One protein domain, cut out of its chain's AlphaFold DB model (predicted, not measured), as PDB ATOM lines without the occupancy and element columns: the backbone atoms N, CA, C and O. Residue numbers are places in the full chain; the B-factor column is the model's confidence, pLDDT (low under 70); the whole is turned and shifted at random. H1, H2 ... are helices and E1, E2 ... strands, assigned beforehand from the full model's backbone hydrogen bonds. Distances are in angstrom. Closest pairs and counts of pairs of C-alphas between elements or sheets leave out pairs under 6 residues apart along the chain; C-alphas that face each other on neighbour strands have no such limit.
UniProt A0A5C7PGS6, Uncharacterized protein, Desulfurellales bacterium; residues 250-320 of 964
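AT A GLANCE: This is residues 250 to 320 of the 964 residues of an uncharacterized protein of Desulfurellales bacterium (UniProt A0A5C7PGS6). Three helices make a small helical body: the longest, H2, lies in the middle, H1 folds with it into a hairpin, and H3 slants over it on another side, away from H1. The link after H3, residues 306 to 317, runs back past the open side between H1 and H3, bringing the last residues, in the short strand E1, beside the first ones. You will find 71 printed residues with three named helices and one named strand, in the order H1, H2, H3, E1; E1 pairs with no named strand, and the class is mostly helix. The whole is compact, with a radius of gyration of the C-alphas of 11.3 A, and rounded, with spans of 28 by 25 by 16 A.

HOW THE PARTS SIT: Begin with H2, residues 272 to 285. It touches H1, residues 256 to 266, and there the closest C-alphas are those of Gly 265 and Leu 278, 6.9 A apart. These two run opposite ways at a shallow tilt of 25 degrees and form a helical hairpin. H2 also touches H3, residues 293 to 305; look at the closest C-alphas, those of Ala 272 and Arg 300, 4.7 A apart. H2 and H3 run opposite ways at a steep tilt of 52 degrees. H1 and H3 are apart. E1, residues 318 to 320, is apart from H1, H2 and H3, but its residues 318 to 319 form a short antiparallel pairing with residues 250 to 251. In H1, H2 and H3 every O i to N i+4 pair is within hydrogen-bond range.

IN THESE COORDINATES: Find C-alpha 272 at (-26.636, 17.116, -13.294); from there H2 runs 20.0 A to C-alpha 285 at (-8.749, 21.032, -21.403). Go back to C-alpha 256 at (-2.891, 15.220, -10.537), where H1 begins; it spans 15.3 A from Glu 256 to Leu 266. H3 runs 18.3 A from Pro 293 to Gln 305. E1 covers 6.9 A from Asp 318 to Ala 320, ending at C-alpha 320 at (-11.632, 1.616, -27.378).

THE WHOLE: The printed part, residues 250 to 320, has no cut. The C-alphas farthest apart are those of Asn 268 and Ala 320, at 31.3 A, while the first and last printed C-alphas, of Lys 250 and Ala 320, are 6.5 A apart. The link from H1 to H2 is tight, that from H2 to H3 is short, and that from H3 to E1 is long, with 12 residues. In the B-factor column, the mean pLDDT of the printed part is 70.9; look for values under 70 at residues 250 to 257, 285 to 291, 294 to 295, 298 and 311 to 320.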
ATOM      1  N   LYS A 250      -8.558   1.023 -23.152       47.66
ATOM      2  CA  LYS A 250      -7.470   1.609 -22.342       47.66
ATOM      3  C   LYS A 250      -8.015   2.559 -21.277       47.66
ATOM      4  O   LYS A 250      -8.901   3.350 -21.596       47.66
ATOM      5  N   SER A 251      -7.408   2.558 -20.090       44.22
ATOM      6  CA  SER A 251      -7.520   3.645 -19.111       44.22
ATOM      7  C   SER A 251      -6.272   4.534 -19.186       44.22
ATOM      8  O   SER A 251      -5.143   4.052 -19.243       44.22
ATOM      9  N   ILE A 252      -6.470   5.850 -19.276       48.62
ATOM     10  CA  ILE A 252      -5.381   6.839 -19.314       48.62
ATOM     11  C   ILE A 252      -5.142   7.323 -17.873       48.62
ATOM     12  O   ILE A 252      -6.112   7.743 -17.233       48.62
ATOM     13  N   PRO A 253      -3.902   7.290 -17.339       48.69
ATOM     14  CA  PRO A 253      -3.607   7.838 -16.018       48.69
ATOM     15  C   PRO A 253      -3.963   9.324 -15.963       48.69
ATOM     16  O   PRO A 253      -3.577  10.102 -16.835       48.69
ATOM     17  N   ILE A 254      -4.715   9.715 -14.939       53.38
ATOM     18  CA  ILE A 254      -5.258  11.067 -14.805       53.38
ATOM     19  C   ILE A 254      -4.198  11.961 -14.159       53.38
ATOM     20  O   ILE A 254      -3.779  11.663 -13.039       53.38
ATOM     21  N   PRO A 255      -3.767  13.059 -14.807       58.53
ATOM     22  CA  PRO A 255      -2.812  13.983 -14.205       58.53
ATOM     23  C   PRO A 255      -3.336  14.547 -12.874       58.53
ATOM     24  O   PRO A 255      -4.498  14.947 -12.791       58.53
ATOM     25  N   GLU A 256      -2.488  14.666 -11.847       61.69
ATOM     26  CA  GLU A 256      -2.891  15.220 -10.537       61.69
ATOM     27  C   GLU A 256      -3.521  16.619 -10.652       61.69
ATOM     28  O   GLU A 256      -4.456  16.952  -9.927       61.69
ATOM     29  N   GLN A 257      -3.068  17.420 -11.621       68.50
ATOM     30  CA  GLN A 257      -3.619  18.747 -11.912       68.50
ATOM     31  C   GLN A 257      -5.071  18.679 -12.418       68.50
ATOM     32  O   GLN A 257      -5.903  19.491 -12.013       68.50
ATOM     33  N   MET A 258      -5.398  17.672 -13.235       73.00
ATOM     34  CA  MET A 258      -6.761  17.418 -13.716       73.00
ATOM     35  C   MET A 258      -7.670  16.989 -12.561       73.00
ATOM     36  O   MET A 258      -8.803  17.458 -12.450       73.00
ATOM     37  N   GLN A 259      -7.147  16.154 -11.661       72.50
ATOM     38  CA  GLN A 259      -7.853  15.716 -10.462       72.50
ATOM     39  C   GLN A 259      -8.146  16.884  -9.511       72.50
ATOM     40  O   GLN A 259      -9.276  17.044  -9.049       72.50
ATOM     41  N   ALA A 260      -7.145  17.729  -9.258       76.00
ATOM     42  CA  ALA A 260      -7.273  18.904  -8.404       76.00
ATOM     43  C   ALA A 260      -8.271  19.920  -8.982       76.00
ATOM     44  O   ALA A 260      -9.080  20.487  -8.246       76.00
ATOM     45  N   GLU A 261      -8.269  20.121 -10.303       79.44
ATOM     46  CA  GLU A 261      -9.205  21.026 -10.971       79.44
ATOM     47  C   GLU A 261     -10.637  20.480 -10.990       79.44
ATOM     48  O   GLU A 261     -11.588  21.243 -10.807       79.44
ATOM     49  N   PHE A 262     -10.813  19.164 -11.114       85.56
ATOM     50  CA  PHE A 262     -12.117  18.523 -10.955       85.56
ATOM     51  C   PHE A 262     -12.649  18.667  -9.531       85.56
ATOM     52  O   PHE A 262     -13.788  19.095  -9.348       85.56
ATOM     53  N   GLN A 263     -11.816  18.429  -8.518       82.31
ATOM     54  CA  GLN A 263     -12.183  18.631  -7.113       82.31
ATOM     55  C   GLN A 263     -12.525  20.087  -6.793       82.31
ATOM     56  O   GLN A 263     -13.476  20.358  -6.054       82.31
ATOM     57  N   ALA A 264     -11.778  21.037  -7.358       83.75
ATOM     58  CA  ALA A 264     -12.075  22.457  -7.224       83.75
ATOM     59  C   ALA A 264     -13.392  22.824  -7.928       83.75
ATOM     60  O   ALA A 264     -14.213  23.548  -7.364       83.75
ATOM     61  N   GLY A 265     -13.618  22.288  -9.131       82.44
ATOM     62  CA  GLY A 265     -14.813  22.525  -9.938       82.44
ATOM     63  C   GLY A 265     -16.089  21.938  -9.338       82.44
ATOM     64  O   GLY A 265     -17.136  22.581  -9.406       82.44
ATOM     65  N   LEU A 266     -15.998  20.777  -8.678       84.00
ATOM     66  CA  LEU A 266     -17.117  20.103  -8.007       84.00
ATOM     67  C   LEU A 266     -17.819  20.990  -6.972       84.00
ATOM     68  O   LEU A 266     -19.022  20.860  -6.770       84.00
ATOM     69  N   ARG A 267     -17.102  21.940  -6.357       81.94
ATOM     70  CA  ARG A 267     -17.673  22.885  -5.378       81.94
ATOM     71  C   ARG A 267     -18.734  23.811  -5.977       81.94
ATOM     72  O   ARG A 267     -19.561  24.342  -5.242       81.94
ATOM     73  N   ASN A 268     -18.704  23.997  -7.296       81.88
ATOM     74  CA  ASN A 268     -19.604  24.884  -8.029       81.88
ATOM     75  C   ASN A 268     -20.717  24.128  -8.774       81.88
ATOM     76  O   ASN A 268     -21.554  24.765  -9.407       81.88
ATOM     77  N   VAL A 269     -20.741  22.794  -8.705       87.50
ATOM     78  CA  VAL A 269     -21.741  21.957  -9.376       87.50
ATOM     79  C   VAL A 269     -22.984  21.845  -8.498       87.50
ATOM     80  O   VAL A 269     -22.895  21.390  -7.357       87.50
ATOM     81  N   ARG A 270     -24.150  22.256  -9.014       84.00
ATOM     82  CA  ARG A 270     -25.431  22.142  -8.289       84.00
ATOM     83  C   ARG A 270     -26.446  21.246  -8.985       84.00
ATOM     84  O   ARG A 270     -27.357  20.751  -8.326       84.00
ATOM     85  N   THR A 271     -26.286  21.019 -10.284       89.50
ATOM     86  CA  THR A 271     -27.194  20.211 -11.103       89.50
ATOM     87  C   THR A 271     -26.449  19.136 -11.899       89.50
ATOM     88  O   THR A 271     -25.226  19.180 -12.047       89.50
ATOM     89  N   ALA A 272     -27.193  18.165 -12.437       82.75
ATOM     90  CA  ALA A 272     -26.636  17.116 -13.294       82.75
ATOM     91  C   ALA A 272     -26.001  17.688 -14.578       82.75
ATOM     92  O   ALA A 272     -24.968  17.192 -15.032       82.75
ATOM     93  N   ASP A 273     -26.581  18.757 -15.133       87.44
ATOM     94  CA  ASP A 273     -26.045  19.458 -16.305       87.44
ATOM     95  C   ASP A 273     -24.737  20.191 -15.992       87.44
ATOM     96  O   ASP A 273     -23.791  20.134 -16.786       87.44
ATOM     97  N   ASP A 274     -24.640  20.818 -14.814       86.38
ATOM     98  CA  ASP A 274     -23.397  21.448 -14.359       86.38
ATOM     99  C   ASP A 274     -22.273  20.414 -14.252       86.38
ATOM    100  O   ASP A 274     -21.132  20.693 -14.624       86.38
ATOM    101  N   PHE A 275     -22.598  19.207 -13.780       87.75
ATOM    102  CA  PHE A 275     -21.636  18.122 -13.628       87.75
ATOM    103  C   PHE A 275     -21.144  17.607 -14.983       87.75
ATOM    104  O   PHE A 275     -19.937  17.535 -15.211       87.75
ATOM    105  N   ALA A 276     -22.061  17.309 -15.910       84.06
ATOM    106  CA  ALA A 276     -21.708  16.850 -17.253       84.06
ATOM    107  C   ALA A 276     -20.886  17.905 -18.019       84.06
ATOM    108  O   ALA A 276     -19.910  17.573 -18.691       84.06
ATOM    109  N   THR A 277     -21.215  19.187 -17.851       88.88
ATOM    110  CA  THR A 277     -20.493  20.301 -18.485       88.88
ATOM    111  C   THR A 277     -19.128  20.554 -17.843       88.88
ATOM    112  O   THR A 277     -18.158  20.844 -18.544       88.88
ATOM    113  N   LEU A 278     -19.016  20.454 -16.511       88.81
ATOM    114  CA  LEU A 278     -17.722  20.475 -15.822       88.81
ATOM    115  C   LEU A 278     -16.833  19.355 -16.359       88.81
ATOM    116  O   LEU A 278     -15.653  19.580 -16.631       88.81
ATOM    117  N   ARG A 279     -17.422  18.172 -16.539       83.94
ATOM    118  CA  ARG A 279     -16.714  16.988 -16.983       83.94
ATOM    119  C   ARG A 279     -16.158  17.135 -18.395       83.94
ATOM    120  O   ARG A 279     -14.952  17.030 -18.577       83.94
ATOM    121  N   ASP A 280     -17.008  17.503 -19.350       83.38
ATOM    122  CA  ASP A 280     -16.604  17.763 -20.737       83.38
ATOM    123  C   ASP A 280     -15.564  18.886 -20.854       83.38
ATOM    124  O   ASP A 280     -14.616  18.792 -21.630       83.38
ATOM    125  N   ARG A 281     -15.673  19.939 -20.036       87.12
ATOM    126  CA  ARG A 281     -14.690  21.030 -20.027       87.12
ATOM    127  C   ARG A 281     -13.308  20.562 -19.582       87.12
ATOM    128  O   ARG A 281     -12.314  20.952 -20.191       87.12
ATOM    129  N   ILE A 282     -13.248  19.773 -18.511       80.38
ATOM    130  CA  ILE A 282     -11.989  19.245 -17.983       80.38
ATOM    131  C   ILE A 282     -11.403  18.244 -18.982       80.38
ATOM    132  O   ILE A 282     -10.240  18.378 -19.349       80.38
ATOM    133  N   ASP A 283     -12.215  17.338 -19.523       73.31
ATOM    134  CA  ASP A 283     -11.775  16.368 -20.530       73.31
ATOM    135  C   ASP A 283     -11.173  17.084 -21.763       73.31
ATOM    136  O   ASP A 283     -10.033  16.810 -22.143       73.31
ATOM    137  N   ARG A 284     -11.832  18.122 -22.305       72.31
ATOM    138  CA  ARG A 284     -11.278  18.925 -23.417       72.31
ATOM    139  C   ARG A 284      -9.996  19.672 -23.053       72.31
ATOM    140  O   ARG A 284      -9.078  19.739 -23.868       72.31
ATOM    141  N   LYS A 285      -9.920  20.258 -21.851       68.50
ATOM    142  CA  LYS A 285      -8.749  21.032 -21.403       68.50
ATOM    143  C   LYS A 285      -7.496  20.162 -21.316       68.50
ATOM    144  O   LYS A 285      -6.413  20.623 -21.661       68.50
ATOM    145  N   TYR A 286      -7.657  18.913 -20.887       64.25
ATOM    146  CA  TYR A 286      -6.561  17.956 -20.740       64.25
ATOM    147  C   TYR A 286      -6.387  17.045 -21.967       64.25
ATOM    148  O   TYR A 286      -5.675  16.047 -21.899       64.25
ATOM    149  N   GLY A 287      -6.971  17.427 -23.111       48.88
ATOM    150  CA  GLY A 287      -6.698  16.812 -24.410       48.88
ATOM    151  C   GLY A 287      -7.440  15.503 -24.681       48.88
ATOM    152  O   GLY A 287      -7.089  14.797 -25.626       48.88
ATOM    153  N   PHE A 288      -8.464  15.175 -23.891       60.09
ATOM    154  CA  PHE A 288      -9.384  14.081 -24.189       60.09
ATOM    155  C   PHE A 288     -10.395  14.512 -25.262       60.09
ATOM    156  O   PHE A 288     -10.646  15.704 -25.475       60.09
ATOM    157  N   ALA A 289     -10.972  13.537 -25.965       56.25
ATOM    158  CA  ALA A 289     -12.021  13.814 -26.939       56.25
ATOM    159  C   ALA A 289     -13.236  14.466 -26.244       56.25
ATOM    160  O   ALA A 289     -13.547  14.093 -25.113       56.25
ATOM    161  N   PRO A 290     -13.926  15.424 -26.894       65.25
ATOM    162  CA  PRO A 290     -15.143  16.007 -26.338       65.25
ATOM    163  C   PRO A 290     -16.193  14.917 -26.095       65.25
ATOM    164  O   PRO A 290     -16.349  14.016 -26.924       65.25
ATOM    165  N   ASN A 291     -16.917  15.013 -24.979       69.56
ATOM    166  CA  ASN A 291     -17.884  13.994 -24.582       69.56
ATOM    167  C   ASN A 291     -19.026  13.916 -25.603       69.56
ATOM    168  O   ASN A 291     -19.629  14.931 -25.969       69.56
ATOM    169  N   THR A 292     -19.343  12.705 -26.066       76.38
ATOM    170  CA  THR A 292     -20.487  12.478 -26.962       76.38
ATOM    171  C   THR A 292     -21.809  12.753 -26.231       76.38
ATOM    172  O   THR A 292     -21.843  12.743 -24.996       76.38
ATOM    173  N   PRO A 293     -22.936  12.970 -26.940       75.44
ATOM    174  CA  PRO A 293     -24.241  13.153 -26.294       75.44
ATOM    175  C   PRO A 293     -24.610  12.011 -25.333       75.44
ATOM    176  O   PRO A 293     -25.187  12.255 -24.275       75.44
ATOM    177  N   GLU A 294     -24.218  10.781 -25.666       66.44
ATOM    178  CA  GLU A 294     -24.423   9.592 -24.831       66.44
ATOM    179  C   GLU A 294     -23.557   9.620 -23.564       66.44
ATOM    180  O   GLU A 294     -24.044   9.312 -22.480       66.44
ATOM    181  N   GLN A 295     -22.298  10.061 -23.658       65.38
ATOM    182  CA  GLN A 295     -21.417  10.230 -22.494       65.38
ATOM    183  C   GLN A 295     -21.859  11.396 -21.602       65.38
ATOM    184  O   GLN A 295     -21.811  11.304 -20.376       65.38
ATOM    185  N   MET A 296     -22.349  12.483 -22.202       75.75
ATOM    186  CA  MET A 296     -22.962  13.595 -21.473       75.75
ATOM    187  C   MET A 296     -24.197  13.129 -20.699       75.75
ATOM    188  O   MET A 296     -24.374  13.516 -19.544       75.75
ATOM    189  N   GLN A 297     -25.016  12.255 -21.293       75.75
ATOM    190  CA  GLN A 297     -26.155  11.651 -20.608       75.75
ATOM    191  C   GLN A 297     -25.714  10.702 -19.488       75.75
ATOM    192  O   GLN A 297     -26.201  10.835 -18.370       75.75
ATOM    193  N   ALA A 298     -24.723   9.840 -19.730       69.62
ATOM    194  CA  ALA A 298     -24.178   8.949 -18.707       69.62
ATOM    195  C   ALA A 298     -23.623   9.716 -17.490       69.62
ATOM    196  O   ALA A 298     -23.813   9.296 -16.350       69.62
ATOM    197  N   ASN A 299     -23.005  10.882 -17.706       77.81
ATOM    198  CA  ASN A 299     -22.543  11.747 -16.619       77.81
ATOM    199  C   ASN A 299     -23.706  12.355 -15.815       77.81
ATOM    200  O   ASN A 299     -23.620  12.448 -14.586       77.81
ATOM    201  N   ARG A 300     -24.808  12.738 -16.475       82.19
ATOM    202  CA  ARG A 300     -26.033  13.194 -15.790       82.19
ATOM    203  C   ARG A 300     -26.679  12.084 -14.970       82.19
ATOM    204  O   ARG A 300     -27.106  12.311 -13.833       82.19
ATOM    205  N   ASP A 301     -26.721  10.886 -15.536       78.50
ATOM    206  CA  ASP A 301     -27.296   9.712 -14.893       78.50
ATOM    207  C   ASP A 301     -26.446   9.307 -13.681       78.50
ATOM    208  O   ASP A 301     -26.989   9.048 -12.610       78.50
ATOM    209  N   TYR A 302     -25.116   9.378 -13.790       75.56
ATOM    210  CA  TYR A 302     -24.191   9.139 -12.681       75.56
ATOM    211  C   TYR A 302     -24.355  10.151 -11.533       75.56
ATOM    212  O   TYR A 302     -24.403   9.765 -10.361       75.56
ATOM    213  N   TRP A 303     -24.509  11.446 -11.835       79.12
ATOM    214  CA  TRP A 303     -24.818  12.467 -10.822       79.12
ATOM    215  C   TRP A 303     -26.130  12.159 -10.085       79.12
ATOM    216  O   TRP A 303     -26.221  12.290  -8.862       79.12
ATOM    217  N   SER A 304     -27.141  11.706 -10.827       76.62
ATOM    218  CA  SER A 304     -28.447  11.345 -10.270       76.62
ATOM    219  C   SER A 304     -28.368  10.080  -9.407       76.62
ATOM    220  O   SER A 304     -28.898  10.058  -8.296       76.62
ATOM    221  N   GLN A 305     -27.638   9.056  -9.861       74.50
ATOM    222  CA  GLN A 305     -27.408   7.805  -9.127       74.50
ATOM    223  C   GLN A 305     -26.621   8.018  -7.828       74.50
ATOM    224  O   GLN A 305     -26.868   7.339  -6.835       74.50
ATOM    225  N   THR A 306     -25.720   9.001  -7.801       71.75
ATOM    226  CA  THR A 306     -24.947   9.377  -6.606       71.75
ATOM    227  C   THR A 306     -25.657  10.405  -5.717       71.75
ATOM    228  O   THR A 306     -25.048  10.953  -4.799       71.75
ATOM    229  N   GLN A 307     -26.947  10.673  -5.963       78.62
ATOM    230  CA  GLN A 307     -27.777  11.622  -5.207       78.62
ATOM    231  C   GLN A 307     -27.141  13.020  -5.079       78.62
ATOM    232  O   GLN A 307     -27.213  13.666  -4.033       78.62
ATOM    233  N   GLY A 308     -26.475  13.486  -6.140       72.69
ATOM    234  CA  GLY A 308     -25.800  14.783  -6.168       72.69
ATOM    235  C   GLY A 308     -24.505  14.860  -5.355       72.69
ATOM    236  O   GLY A 308     -24.047  15.952  -5.018       72.69
ATOM    237  N   ARG A 309     -23.911  13.709  -5.017       73.75
ATOM    238  CA  ARG A 309     -22.612  13.595  -4.341       73.75
ATOM    239  C   ARG A 309     -21.686  12.650  -5.116       73.75
ATOM    240  O   ARG A 309     -21.371  11.568  -4.620       73.75
ATOM    241  N   PRO A 310     -21.249  13.028  -6.330       71.81
ATOM    242  CA  PRO A 310     -20.305  12.217  -7.086       71.81
ATOM    243  C   PRO A 310     -18.986  12.102  -6.318       71.81
ATOM    244  O   PRO A 310     -18.629  12.975  -5.519       71.81
ATOM    245  N   GLY A 311     -18.250  11.018  -6.563       69.62
ATOM    246  CA  GLY A 311     -16.934  10.825  -5.964       69.62
ATOM    247  C   GLY A 311     -16.016  12.024  -6.222       69.62
ATOM    248  O   GLY A 311     -16.025  12.611  -7.302       69.62
ATOM    249  N   GLN A 312     -15.189  12.379  -5.234       64.62
ATOM    250  CA  GLN A 312     -14.227  13.489  -5.350       64.62
ATOM    251  C   GLN A 312     -13.117  13.213  -6.371       64.62
ATOM    252  O   GLN A 312     -12.316  14.087  -6.682       64.62
ATOM    253  N   ASN A 313     -13.052  11.991  -6.881       64.62
ATOM    254  CA  ASN A 313     -12.024  11.551  -7.789       64.62
ATOM    255  C   ASN A 313     -12.627  11.231  -9.145       64.62
ATOM    256  O   ASN A 313     -13.667  10.579  -9.227       64.62
ATOM    257  N   ILE A 314     -11.952  11.674 -10.201       61.00
ATOM    258  CA  ILE A 314     -12.312  11.293 -11.553       61.00
ATOM    259  C   ILE A 314     -12.107   9.775 -11.713       61.00
ATOM    260  O   ILE A 314     -10.987   9.308 -11.497       61.00
ATOM    261  N   PRO A 315     -13.125   9.007 -12.140       49.12
ATOM    262  CA  PRO A 315     -12.896   7.652 -12.618       49.12
ATOM    263  C   PRO A 315     -12.163   7.696 -13.977       49.12
ATOM    264  O   PRO A 315     -12.497   8.540 -14.815       49.12
ATOM    265  N   PRO A 316     -11.154   6.836 -14.214       45.44
ATOM    266  CA  PRO A 316     -10.453   6.781 -15.496       45.44
ATOM    267  C   PRO A 316     -11.442   6.501 -16.635       45.44
ATOM    268  O   PRO A 316     -12.303   5.636 -16.509       45.44
ATOM    269  N   ALA A 317     -11.355   7.265 -17.728       42.31
ATOM    270  CA  ALA A 317     -12.229   7.074 -18.882       42.31
ATOM    271  C   ALA A 317     -11.700   5.936 -19.764       42.31
ATOM    272  O   ALA A 317     -10.559   5.995 -20.230       42.31
ATOM    273  N   ASP A 318     -12.543   4.932 -20.010       42.09
ATOM    274  CA  ASP A 318     -12.232   3.809 -20.892       42.09
ATOM    275  C   ASP A 318     -12.461   4.193 -22.361       42.09
ATOM    276  O   ASP A 318     -13.573   4.538 -22.764       42.09
ATOM    277  N   ALA A 319     -11.418   4.104 -23.190       41.81
ATOM    278  CA  ALA A 319     -11.505   4.330 -24.637       41.81
ATOM    279  C   ALA A 319     -11.162   3.057 -25.426       41.81
ATOM    280  O   ALA A 319     -10.203   2.365 -25.086       41.81
ATOM    281  N   ALA A 320     -11.902   2.763 -26.502       40.56
ATOM    282  CA  ALA A 320     -11.632   1.616 -27.378       40.56
ATOM    283  C   ALA A 320     -10.304   1.782 -28.153       40.56
ATOM    284  O   ALA A 320     -10.036   2.849 -28.708       40.56
TER     285      ALA A 320